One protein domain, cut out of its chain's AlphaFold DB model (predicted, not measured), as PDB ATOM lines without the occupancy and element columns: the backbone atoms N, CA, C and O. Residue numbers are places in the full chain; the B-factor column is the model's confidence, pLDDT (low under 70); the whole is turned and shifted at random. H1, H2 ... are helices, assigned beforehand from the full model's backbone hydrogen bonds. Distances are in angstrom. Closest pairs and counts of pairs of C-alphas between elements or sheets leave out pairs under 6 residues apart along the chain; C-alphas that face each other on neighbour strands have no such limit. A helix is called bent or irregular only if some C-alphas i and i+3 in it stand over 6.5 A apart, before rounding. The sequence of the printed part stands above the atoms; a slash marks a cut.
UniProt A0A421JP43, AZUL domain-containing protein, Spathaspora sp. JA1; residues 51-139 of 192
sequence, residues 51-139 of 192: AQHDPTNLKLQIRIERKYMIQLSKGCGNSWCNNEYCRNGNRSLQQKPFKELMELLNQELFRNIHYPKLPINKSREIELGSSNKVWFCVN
ATOM      1  N   ALA A  51      35.076   0.403  42.095       93.00
ATOM      2  CA  ALA A  51      34.068  -0.122  43.023       93.00
ATOM      3  C   ALA A  51      34.364   0.205  44.503       93.00
ATOM      4  O   ALA A  51      33.542  -0.030  45.383       93.00
ATOM      5  N   GLN A  52      35.561   0.712  44.802       94.00
ATOM      6  CA  GLN A  52      36.000   0.947  46.172       94.00
ATOM      7  C   GLN A  52      35.365   2.210  46.767       94.00
ATOM      8  O   GLN A  52      35.420   3.274  46.157       94.00
ATOM      9  N   HIS A  53      34.872   2.107  48.004       93.00
ATOM     10  CA  HIS A  53      34.372   3.245  48.778       93.00
ATOM     11  C   HIS A  53      35.463   4.325  48.962       93.00
ATOM     12  O   HIS A  53      36.565   4.035  49.447       93.00
ATOM     13  N   ASP A  54      35.163   5.561  48.553       94.62
ATOM     14  CA  ASP A  54      36.081   6.713  48.535       94.62
ATOM     15  C   ASP A  54      35.395   7.978  49.095       94.62
ATOM     16  O   ASP A  54      35.107   8.910  48.351       94.62
ATOM     17  N   PRO A  55      35.112   8.043  50.409       94.12
ATOM     18  CA  PRO A  55      34.287   9.106  50.998       94.12
ATOM     19  C   PRO A  55      34.954  10.489  50.959       94.12
ATOM     20  O   PRO A  55      34.298  11.505  51.165       94.12
ATOM     21  N   THR A  56      36.269  10.541  50.729       94.38
ATOM     22  CA  THR A  56      37.034  11.790  50.618       94.38
ATOM     23  C   THR A  56      37.259  12.224  49.173       94.38
ATOM     24  O   THR A  56      37.858  13.278  48.960       94.38
ATOM     25  N   ASN A  57      36.824  11.427  48.189       96.31
ATOM     26  CA  ASN A  57      37.094  11.618  46.761       96.31
ATOM     27  C   ASN A  57      38.586  11.751  46.408       96.31
ATOM     28  O   ASN A  57      38.940  12.278  45.349       96.31
ATOM     29  N   LEU A  58      39.489  11.289  47.279       96.75
ATOM     30  CA  LEU A  58      40.927  11.399  47.050       96.75
ATOM     31  C   LEU A  58      41.354  10.512  45.879       96.75
ATOM     32  O   LEU A  58      42.151  10.930  45.040       96.75
ATOM     33  N   LYS A  59      40.803   9.298  45.775       97.19
ATOM     34  CA  LYS A  59      41.129   8.398  44.660       97.19
ATOM     35  C   LYS A  59      40.533   8.921  43.364       97.19
ATOM     36  O   LYS A  59      41.164   8.780  42.316       97.19
ATOM     37  N   LEU A  60      39.352   9.539  43.434       97.38
ATOM     38  CA  LEU A  60      38.766  10.248  42.299       97.38
ATOM     39  C   LEU A  60      39.678  11.363  41.795       97.38
ATOM     40  O   LEU A  60      40.020  11.368  40.610       97.38
ATOM     41  N   GLN A  61      40.146  12.233  42.692       97.62
ATOM     42  CA  GLN A  61      41.080  13.298  42.341       97.62
ATOM     43  C   GLN A  61      42.357  12.744  41.700       97.62
ATOM     44  O   GLN A  61      42.714  13.188  40.615       97.62
ATOM     45  N   ILE A  62      43.000  11.738  42.306       97.69
ATOM     46  CA  ILE A  62      44.240  11.140  41.779       97.69
ATOM     47  C   ILE A  62      44.041  10.599  40.354       97.69
ATOM     48  O   ILE A  62      44.916  10.740  39.500       97.69
ATOM     49  N   ARG A  63      42.890   9.980  40.064       98.00
ATOM     50  CA  ARG A  63      42.583   9.453  38.723       98.00
ATOM     51  C   ARG A  63      42.374  10.569  37.699       98.00
ATOM     52  O   ARG A  63      42.878  10.453  36.582       98.00
ATOM     53  N   ILE A  64      41.681  11.644  38.077       98.25
ATOM     54  CA  ILE A  64      41.503  12.837  37.233       98.25
ATOM     55  C   ILE A  64      42.858  13.507  36.969       98.25
ATOM     56  O   ILE A  64      43.203  13.761  35.816       98.25
ATOM     57  N   GLU A  65      43.646  13.717  38.023       97.94
ATOM     58  CA  GLU A  65      44.986  14.302  37.973       97.94
ATOM     59  C   GLU A  65      45.891  13.505  37.040       97.94
ATOM     60  O   GLU A  65      46.437  14.046  36.083       97.94
ATOM     61  N   ARG A  66      45.982  12.186  37.242       97.81
ATOM     62  CA  ARG A  66      46.771  11.297  36.385       97.81
ATOM     63  C   ARG A  66      46.332  11.381  34.925       97.81
ATOM     64  O   ARG A  66      47.187  11.411  34.038       97.81
ATOM     65  N   LYS A  67      45.023  11.407  34.665       98.06
ATOM     66  CA  LYS A  67      44.475  11.487  33.308       98.06
ATOM     67  C   LYS A  67      44.894  12.785  32.618       98.06
ATOM     68  O   LYS A  67      45.439  12.725  31.517       98.06
ATOM     69  N   TYR A  68      44.709  13.930  33.275       98.38
ATOM     70  CA  TYR A  68      45.139  15.214  32.728       98.38
ATOM     71  C   TYR A  68      46.652  15.323  32.605       98.38
ATOM     72  O   TYR A  68      47.136  15.767  31.571       98.38
ATOM     73  N   MET A  69      47.417  14.856  33.589       97.50
ATOM     74  CA  MET A  69      48.873  14.916  33.520       97.50
ATOM     75  C   MET A  69      49.420  14.107  32.352       97.50
ATOM     76  O   MET A  69      50.301  14.594  31.647       97.50
ATOM     77  N   ILE A  70      48.884  12.915  32.075       97.75
ATOM     78  CA  ILE A  70      49.248  12.164  30.865       97.75
ATOM     79  C   ILE A  70      48.877  12.971  29.615       97.75
ATOM     80  O   ILE A  70      49.718  13.151  28.738       97.75
ATOM     81  N   GLN A  71      47.656  13.502  29.554       98.12
ATOM     82  CA  GLN A  71      47.145  14.264  28.415       98.12
ATOM     83  C   GLN A  71      47.981  15.521  28.105       98.12
ATOM     84  O   GLN A  71      48.316  15.753  26.944       98.12
ATOM     85  N   LEU A  72      48.350  16.293  29.127       98.44
ATOM     86  CA  LEU A  72      49.111  17.539  29.030       98.44
ATOM     87  C   LEU A  72      50.601  17.295  28.766       98.44
ATOM     88  O   LEU A  72      51.204  17.983  27.949       98.44
ATOM     89  N   SER A  73      51.203  16.313  29.447       97.25
ATOM     90  CA  SER A  73      52.657  16.097  29.392       97.25
ATOM     91  C   SER A  73      53.100  15.127  28.302       97.25
ATOM     92  O   SER A  73      54.162  15.322  27.720       97.25
ATOM     93  N   LYS A  74      52.327  14.081  28.000       97.06
ATOM     94  CA  LYS A  74      52.675  13.060  26.992       97.06
ATOM     95  C   LYS A  74      51.752  13.110  25.783       97.06
ATOM     96  O   LYS A  74      52.205  12.877  24.668       97.06
ATOM     97  N   GLY A  75      50.492  13.465  26.004       97.81
ATOM     98  CA  GLY A  75      49.442  13.365  25.006       97.81
ATOM     99  C   GLY A  75      48.744  12.004  25.027       97.81
ATOM    100  O   GLY A  75      49.099  11.110  25.795       97.81
ATOM    101  N   CYS A  76      47.698  11.867  24.216       97.38
ATOM    102  CA  CYS A  76      46.902  10.645  24.094       97.38
ATOM    103  C   CYS A  76      47.449   9.642  23.062       97.38
ATOM    104  O   CYS A  76      46.920   8.542  22.966       97.38
ATOM    105  N   GLY A  77      48.476  10.014  22.291       96.94
ATOM    106  CA  GLY A  77      49.084   9.191  21.243       96.94
ATOM    107  C   GLY A  77      48.385   9.250  19.881       96.94
ATOM    108  O   GLY A  77      48.911   8.704  18.918       96.94
ATOM    109  N   ASN A  78      47.245   9.934  19.768       97.31
ATOM    110  CA  ASN A  78      46.457   9.975  18.535       97.31
ATOM    111  C   ASN A  78      46.749  11.235  17.709       97.31
ATOM    112  O   ASN A  78      46.639  12.348  18.223       97.31
ATOM    113  N   SER A  79      47.076  11.068  16.425       95.69
ATOM    114  CA  SER A  79      47.393  12.172  15.500       95.69
ATOM    115  C   SER A  79      46.184  13.029  15.116       95.69
ATOM    116  O   SER A  79      46.352  14.203  14.808       95.69
ATOM    117  N   TRP A  80      44.978  12.463  15.169       95.25
ATOM    118  CA  TRP A  80      43.708  13.149  14.902       95.25
ATOM    119  C   TRP A  80      43.158  13.912  16.114       95.25
ATOM    120  O   TRP A  80      42.108  14.543  16.023       95.25
ATOM    121  N   CYS A  81      43.820  13.849  17.274       96.94
ATOM    122  CA  CYS A  81      43.328  14.521  18.471       96.94
ATOM    123  C   CYS A  81      43.282  16.040  18.260       96.94
ATOM    124  O   CYS A  81      44.281  16.636  17.880       96.94
ATOM    125  N   ASN A  82      42.147  16.662  18.572       95.12
ATOM    126  CA  ASN A  82      41.927  18.111  18.494       95.12
ATOM    127  C   ASN A  82      41.642  18.757  19.864       95.12
ATOM    128  O   ASN A  82      41.200  19.899  19.935       95.12
ATOM    129  N   ASN A  83      41.876  18.030  20.960       97.50
ATOM    130  CA  ASN A  83      41.645  18.523  22.316       97.50
ATOM    131  C   ASN A  83      42.693  19.581  22.694       97.50
ATOM    132  O   ASN A  83      43.891  19.280  22.737       97.50
ATOM    133  N   GLU A  84      42.234  20.784  23.038       97.06
ATOM    134  CA  GLU A  84      43.078  21.924  23.411       97.06
ATOM    135  C   GLU A  84      43.961  21.645  24.643       97.06
ATOM    136  O   GLU A  84      45.069  22.170  24.746       97.06
ATOM    137  N   TYR A  85      43.526  20.746  25.531       98.12
ATOM    138  CA  TYR A  85      44.273  20.344  26.724       98.12
ATOM    139  C   TYR A  85      45.062  19.046  26.522       98.12
ATOM    140  O   TYR A  85      45.361  18.349  27.492       98.12
ATOM    141  N   CYS A  86      45.393  18.674  25.281       98.44
ATOM    142  CA  CYS A  86      46.201  17.497  24.971       98.44
ATOM    143  C   CYS A  86      47.445  17.826  24.159       98.44
ATOM    144  O   CYS A  86      47.355  18.468  23.124       98.44
ATOM    145  N   ARG A  87      48.609  17.300  24.559       98.19
ATOM    146  CA  ARG A  87      49.889  17.533  23.870       98.19
ATOM    147  C   ARG A  87      49.881  17.137  22.388       98.19
ATOM    148  O   ARG A  87      50.595  17.748  21.591       98.19
ATOM    149  N   ASN A  88      49.100  16.117  22.017       97.19
ATOM    150  CA  ASN A  88      48.919  15.736  20.613       97.19
ATOM    151  C   ASN A  88      48.034  16.731  19.851       97.19
ATOM    152  O   ASN A  88      48.346  17.025  18.703       97.19
ATOM    153  N   GLY A  89      46.973  17.248  20.482       96.25
ATOM    154  CA  GLY A  89      46.015  18.157  19.844       96.25
ATOM    155  C   GLY A  89      46.363  19.640  19.933       96.25
ATOM    156  O   GLY A  89      45.878  20.432  19.135       96.25
ATOM    157  N   ASN A  90      47.256  20.019  20.845       96.62
ATOM    158  CA  ASN A  90      47.704  21.388  21.032       96.62
ATOM    159  C   ASN A  90      49.232  21.449  21.134       96.62
ATOM    160  O   ASN A  90      49.838  21.124  22.159       96.62
ATOM    161  N   ARG A  91      49.863  21.922  20.055       93.25
ATOM    162  CA  ARG A  91      51.324  22.050  19.965       93.25
ATOM    163  C   ARG A  91      51.899  23.049  20.969       93.25
ATOM    164  O   ARG A  91      53.051  22.881  21.360       93.25
ATOM    165  N   SER A  92      51.119  24.031  21.433       94.94
ATOM    166  CA  SER A  92      51.593  24.998  22.436       94.94
ATOM    167  C   SER A  92      51.974  24.326  23.761       94.94
ATOM    168  O   SER A  92      52.892  24.780  24.438       94.94
ATOM    169  N   LEU A  93      51.359  23.184  24.093       96.50
ATOM    170  CA  LEU A  93      51.683  22.415  25.298       96.50
ATOM    171  C   LEU A  93      53.045  21.715  25.211       96.50
ATOM    172  O   LEU A  93      53.631  21.388  26.237       96.50
ATOM    173  N   GLN A  94      53.576  21.479  24.006       93.31
ATOM    174  CA  GLN A  94      54.827  20.732  23.823       93.31
ATOM    175  C   GLN A  94      56.054  21.478  24.347       93.31
ATOM    176  O   GLN A  94      57.059  20.835  24.648       93.31
ATOM    177  N   GLN A  95      55.963  22.805  24.431       93.00
ATOM    178  CA  GLN A  95      57.043  23.688  24.867       93.00
ATOM    179  C   GLN A  95      56.875  24.141  26.321       93.00
ATOM    180  O   GLN A  95      57.782  24.762  26.870       93.00
ATOM    181  N   LYS A  96      55.741  23.827  26.963       95.81
ATOM    182  CA  LYS A  96      55.477  24.262  28.333       95.81
ATOM    183  C   LYS A  96      56.308  23.459  29.338       95.81
ATOM    184  O   LYS A  96      56.278  22.225  29.305       95.81
ATOM    185  N   PRO A  97      57.021  24.123  30.265       96.56
ATOM    186  CA  PRO A  97      57.693  23.446  31.359       96.56
ATOM    187  C   PRO A  97      56.672  22.792  32.295       96.56
ATOM    188  O   PRO A  97      55.525  23.224  32.410       96.56
ATOM    189  N   PHE A  98      57.110  21.769  33.028       95.06
ATOM    190  CA  PHE A  98      56.247  21.009  33.938       95.06
ATOM    191  C   PHE A  98      55.492  21.896  34.941       95.06
ATOM    192  O   PHE A  98      54.314  21.665  35.198       95.06
ATOM    193  N   LYS A  99      56.147  22.938  35.468       96.81
ATOM    194  CA  LYS A  99      55.534  23.895  36.396       96.81
ATOM    195  C   LYS A  99      54.303  24.584  35.790       96.81
ATOM    196  O   LYS A  99      53.262  24.606  36.435       96.81
ATOM    197  N   GLU A 100      54.393  25.064  34.549       97.56
ATOM    198  CA  GLU A 100      53.255  25.687  33.853       97.56
ATOM    199  C   GLU A 100      52.120  24.687  33.595       97.56
ATOM    200  O   GLU A 100      50.950  25.045  33.684       97.56
ATOM    201  N   LEU A 101      52.439  23.419  33.305       97.50
ATOM    202  CA  LEU A 101      51.415  22.380  33.144       97.50
ATOM    203  C   LEU A 101      50.664  22.106  34.456       97.50
ATOM    204  O   LEU A 101      49.453  21.892  34.436       97.50
ATOM    205  N   MET A 102      51.366  22.134  35.593       96.50
ATOM    206  CA  MET A 102      50.747  21.998  36.915       96.50
ATOM    207  C   MET A 102      49.881  23.209  37.275       96.50
ATOM    208  O   MET A 102      48.816  23.046  37.866       96.50
ATOM    209  N   GLU A 103      50.312  24.418  36.914       96.31
ATOM    210  CA  GLU A 103      49.514  25.636  37.094       96.31
ATOM    211  C   GLU A 103      48.224  25.574  36.266       96.31
ATOM    212  O   GLU A 103      47.147  25.749  36.831       96.31
ATOM    213  N   LEU A 104      48.312  25.202  34.985       96.81
ATOM    214  CA  LEU A 104      47.161  24.963  34.103       96.81
ATOM    215  C   LEU A 104      46.186  23.930  34.694       96.81
ATOM    216  O   LEU A 104      44.977  24.155  34.766       96.81
ATOM    217  N   LEU A 105      46.711  22.799  35.170       96.56
ATOM    218  CA  LEU A 105      45.904  21.754  35.792       96.56
ATOM    219  C   LEU A 105      45.136  22.263  37.019       96.56
ATOM    220  O   LEU A 105      43.938  22.013  37.147       96.56
ATOM    221  N   ASN A 106      45.815  22.969  37.920       93.69
ATOM    222  CA  ASN A 106      45.234  23.381  39.195       93.69
ATOM    223  C   ASN A 106      44.320  24.606  39.057       93.69
ATOM    224  O   ASN A 106      43.266  24.659  39.689       93.69
ATOM    225  N   GLN A 107      44.709  25.586  38.240       91.69
ATOM    226  CA  GLN A 107      44.024  26.878  38.146       91.69
ATOM    227  C   GLN A 107      42.910  26.899  37.097       91.69
ATOM    228  O   GLN A 107      41.954  27.662  37.257       91.69
ATOM    229  N   GLU A 108      42.984  26.048  36.070       93.25
ATOM    230  CA  GLU A 108      41.962  25.976  35.022       93.25
ATOM    231  C   GLU A 108      41.180  24.664  35.095       93.25
ATOM    232  O   GLU A 108      39.967  24.679  35.303       93.25
ATOM    233  N   LEU A 109      41.844  23.512  34.996       96.75
ATOM    234  CA  LEU A 109      41.135  22.240  34.821       96.75
ATOM    235  C   LEU A 109      40.397  21.791  36.086       96.75
ATOM    236  O   LEU A 109      39.190  21.556  36.044       96.75
ATOM    237  N   PHE A 110      41.080  21.722  37.233       95.44
ATOM    238  CA  PHE A 110      40.420  21.393  38.497       95.44
ATOM    239  C   PHE A 110      39.416  22.463  38.909       95.44
ATOM    240  O   PHE A 110      38.387  22.133  39.495       95.44
ATOM    241  N   ARG A 111      39.640  23.729  38.542       92.81
ATOM    242  CA  ARG A 111      38.708  24.823  38.826       92.81
ATOM    243  C   ARG A 111      37.335  24.631  38.155       92.81
ATOM    244  O   ARG A 111      36.369  25.257  38.573       92.81
ATOM    245  N   ASN A 112      37.199  23.751  37.177       94.50
ATOM    246  CA  ASN A 112      35.908  23.464  36.555       94.50
ATOM    247  C   ASN A 112      35.216  22.208  37.121       94.50
ATOM    248  O   ASN A 112      34.191  21.777  36.598       94.50
ATOM    249  N   ILE A 113      35.741  21.621  38.203       94.88
ATOM    250  CA  ILE A 113      35.117  20.492  38.905       94.88
ATOM    251  C   ILE A 113      34.514  20.998  40.215       94.88
ATOM    252  O   ILE A 113      35.221  21.265  41.191       94.88
ATOM    253  N   HIS A 114      33.194  21.138  40.200       92.88
ATOM    254  CA  HIS A 114      32.373  21.665  41.280       92.88
ATOM    255  C   HIS A 114      31.854  20.547  42.189       92.88
ATOM    256  O   HIS A 114      31.911  20.678  43.409       92.88
ATOM    257  N   TYR A 115      31.396  19.430  41.618       90.94
ATOM    258  CA  TYR A 115      30.868  18.290  42.367       90.94
ATOM    259  C   TYR A 115      31.414  16.953  41.818       90.94
ATOM    260  O   TYR A 115      31.532  16.808  40.606       90.94
ATOM    261  N   PRO A 116      31.769  15.970  42.662       92.31
ATOM    262  CA  PRO A 116      31.813  16.061  44.113       92.31
ATOM    263  C   PRO A 116      32.991  16.933  44.572       92.31
ATOM    264  O   PRO A 116      33.916  17.219  43.807       92.31
ATOM    265  N   LYS A 117      32.977  17.369  45.836       92.12
ATOM    266  CA  LYS A 117      34.105  18.129  46.389       92.12
ATOM    267  C   LYS A 117      35.349  17.243  46.434       92.12
ATOM    268  O   LYS A 117      35.391  16.253  47.164       92.12
ATOM    269  N   LEU A 118      36.363  17.633  45.666       94.69
ATOM    270  CA  LEU A 118      37.691  17.027  45.683       94.69
ATOM    271  C   LEU A 118      38.571  17.705  46.746       94.69
ATOM    272  O   LEU A 118      38.383  18.899  46.994       94.69
ATOM    273  N   PRO A 119      39.561  17.009  47.336       95.12
ATOM    274  CA  PRO A 119      40.509  17.607  48.279       95.12
ATOM    275  C   PRO A 119      41.119  18.938  47.807       95.12
ATOM    276  O   PRO A 119      41.181  19.881  48.593       95.12
ATOM    277  N   ILE A 120      41.482  19.047  46.525       92.25
ATOM    278  CA  ILE A 120      42.073  20.254  45.924       92.25
ATOM    279  C   ILE A 120      41.123  21.462  45.887       92.25
ATOM    280  O   ILE A 120      41.575  22.598  45.955       92.25
ATOM    281  N   ASN A 121      39.808  21.224  45.860       88.19
ATOM    282  CA  ASN A 121      38.778  22.265  45.779       88.19
ATOM    283  C   ASN A 121      37.888  22.312  47.030       88.19
ATOM    284  O   ASN A 121      36.819  22.921  47.009       88.19
ATOM    285  N   LYS A 122      38.284  21.651  48.124       86.06
ATOM    286  CA  LYS A 122      37.411  21.414  49.284       86.06
ATOM    287  C   LYS A 122      36.910  22.705  49.939       86.06
ATOM    288  O   LYS A 122      35.765  22.756  50.393       86.06
ATOM    289  N   SER A 123      37.763  23.725  49.988       83.50
ATOM    290  CA  SER A 123      37.481  25.040  50.573       83.50
ATOM    291  C   SER A 123      36.712  25.975  49.643       83.50
ATOM    292  O   SER A 123      36.360  27.074  50.055       83.50
ATOM    293  N   ARG A 124      36.454  25.573  48.396       82.94
ATOM    294  CA  ARG A 124      35.839  26.454  47.416       82.94
ATOM    295  C   ARG A 124      34.320  26.471  47.551       82.94
ATOM    296  O   ARG A 124      33.672  25.426  47.666       82.94
ATOM    297  N   GLU A 125      33.766  27.674  47.493       83.12
ATOM    298  CA  GLU A 125      32.333  27.889  47.363       83.12
ATOM    299  C   GLU A 125      31.887  27.549  45.939       83.12
ATOM    300  O   GLU A 125      32.529  27.916  44.951       83.12
ATOM    301  N   ILE A 126      30.810  26.778  45.842       79.88
ATOM    302  CA  ILE A 126      30.226  26.366  44.572       79.88
ATOM    303  C   ILE A 126      28.990  27.225  44.375       79.88
ATOM    304  O   ILE A 126      28.075  27.183  45.197       79.88
ATOM    305  N   GLU A 127      28.967  27.992  43.291       81.00
ATOM    306  CA  GLU A 127      27.782  28.749  42.912       81.00
ATOM    307  C   GLU A 127      26.642  27.784  42.573       81.00
ATOM    308  O   GLU A 127      26.838  26.779  41.876       81.00
ATOM    309  N   LEU A 128      25.447  28.093  43.075       77.12
ATOM    310  CA  LEU A 128      24.254  27.291  42.842       77.12
ATOM    311  C   LEU A 128      23.986  27.178  41.334       77.12
ATOM    312  O   LEU A 128      23.919  28.183  40.634       77.12
ATOM    313  N   GLY A 129      23.833  25.948  40.838       77.31
ATOM    314  CA  GLY A 129      23.622  25.680  39.411       77.31
ATOM    315  C   GLY A 129      24.901  25.507  38.583       77.31
ATOM    316  O   GLY A 129      24.804  25.269  37.382       77.31
ATOM    317  N   SER A 130      26.091  25.568  39.194       85.06
ATOM    318  CA  SER A 130      27.340  25.243  38.493       85.06
ATOM    319  C   SER A 130      27.374  23.772  38.077       85.06
ATOM    320  O   SER A 130      27.230  22.879  38.914       85.06
ATOM    321  N   SER A 131      27.624  23.513  36.795       90.56
ATOM    322  CA  SER A 131      27.908  22.176  36.276       90.56
ATOM    323  C   SER A 131      29.411  21.958  36.136       90.56
ATOM    324  O   SER A 131      30.176  22.895  35.906       90.56
ATOM    325  N   ASN A 132      29.849  20.708  36.272       95.44
ATOM    326  CA  ASN A 132      31.239  20.369  35.995       95.44
ATOM    327  C   ASN A 132      31.567  20.592  34.523       95.44
ATOM    328  O   ASN A 132      30.743  20.328  33.648       95.44
ATOM    329  N   LYS A 133      32.812  20.970  34.251       97.00
ATOM    330  CA  LYS A 133      33.404  20.896  32.918       97.00
ATOM    331  C   LYS A 133      34.755  20.213  33.006       97.00
ATOM    332  O   LYS A 133      35.580  20.521  33.865       97.00
ATOM    333  N   VAL A 134      34.968  19.249  32.122       98.06
ATOM    334  CA  VAL A 134      36.249  18.558  31.963       98.06
ATOM    335  C   VAL A 134      36.603  18.458  30.487       98.06
ATOM    336  O   VAL A 134      35.730  18.530  29.631       98.06
ATOM    337  N   TRP A 135      37.880  18.244  30.185       98.38
ATOM    338  CA  TRP A 135      38.385  18.169  28.811       98.38
ATOM    339  C   TRP A 135      39.211  16.912  28.604       98.38
ATOM    340  O   TRP A 135      40.385  16.948  28.232       98.38
ATOM    341  N   PHE A 136      38.600  15.764  28.873       98.56
ATOM    342  CA  PHE A 136      39.248  14.483  28.641       98.56
ATOM    343  C   PHE A 136      39.259  14.155  27.152       98.56
ATOM    344  O   PHE A 136      38.244  14.322  26.474       98.56
ATOM    345  N   CYS A 137      40.377  13.624  26.657       98.38
ATOM    346  CA  CYS A 137      40.436  13.041  25.325       98.38
ATOM    347  C   CYS A 137      39.357  11.966  25.155       98.38
ATOM    348  O   CYS A 137      39.062  11.191  26.071       98.38
ATOM    349  N   VAL A 138      38.800  11.940  23.951       97.75
ATOM    350  CA  VAL A 138      37.740  11.039  23.498       97.75
ATOM    351  C   VAL A 138      38.263  10.172  22.352       97.75
ATOM    352  O   VAL A 138      39.399  10.349  21.912       97.75
ATOM    353  N   ASN A 139      37.462   9.212  21.892       96.06
ATOM    354  CA  ASN A 139      37.803   8.404  20.720       96.06
ATOM    355  C   ASN A 139      37.622   9.195  19.406       96.06
ATOM    356  O   ASN A 139      37.042  10.282  19.397       96.06
TER     357      ASN A 139
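What this domain is: This is residues 51 to 139 of the 192 residues of the protein "AZUL domain-containing protein" of Spathaspora sp. JA1 (UniProt A0A421JP43). Two helices, H1 and H3, cross face to face at a steep angle and make the core, with the short helix H2 near the end of H1 and the start of H3. Long loops make up much of the rest: residues 74 to 90 lie at one end of the helix pair, and residues 113 to 139 turn at the other end and fold back along one side of it. The printed part has 89 residues with three named helices, in the order H1, H2, H3, and no named strand. The class is all helix, though under half of the residues, 36 of the 89, are in named elements. The whole is compact, with a radius of gyration of the C-alphas of 13.9 A, and rounded, with spans of 37 by 28 by 25 A.

How they stand to each other: H1, residues 58 to 73, and H3, residues 98 to 112, touch, with 7 pairs of C-alphas within 8 A. Their closest C-alphas are those of Leu 72 and Leu 101, 6.8 A apart, and their centres are 11.1 A apart. They run opposite ways at a steep tilt of 52 degrees; the line of H3 is a rough one. H2, residues 91 to 95, and H1 only just touch, with 3 pairs of C-alphas within 8 A. H1 touches H2 with residues 72 to 73 alone, and the closest C-alphas of the two are those of Leu 72 and Leu 93, 6.7 A apart. H2 and H3 are close but not clearly touching; their closest C-alphas, those of Leu 93 and Leu 101, are 7.9 A apart. In H1 every O i to N i+4 pair is within hydrogen-bond range; in H3 it is 9 of 11, and in H2 it is 0 of 1, with 1 of 2 O i to N i+3 pairs within range.

Where its parts are: H1 runs 21.7 A from C-alpha 58 at (40.927, 11.399, 47.050) to C-alpha 73 at (52.657, 16.097, 29.392). H2, from Arg 91 to Gln 95, measures 7.7 A and is neither bent nor irregular, but only just: C-alphas 92 and 95 are 6.1 A apart. H3 runs 20.7 A from Phe 98 to C-alpha 112 at (35.908, 23.464, 36.555). It is irregular, but only just: C-alphas 107 and 110 are 6.6 A apart.

The domain as a whole: The two C-alphas farthest apart, those of Ser 79 and Leu 128, are 38.9 A apart. The printed part runs from residue 51 to residue 139 with no cut, and the C-alphas of Ala 51 and Asn 139 are 24.2 A apart. The link from H1 to H2 is long, with 17 residues, and the link from H2 to H3 is tight, with 2. The mean pLDDT of the printed part of this model is 94.5, and no printed residue is under 70.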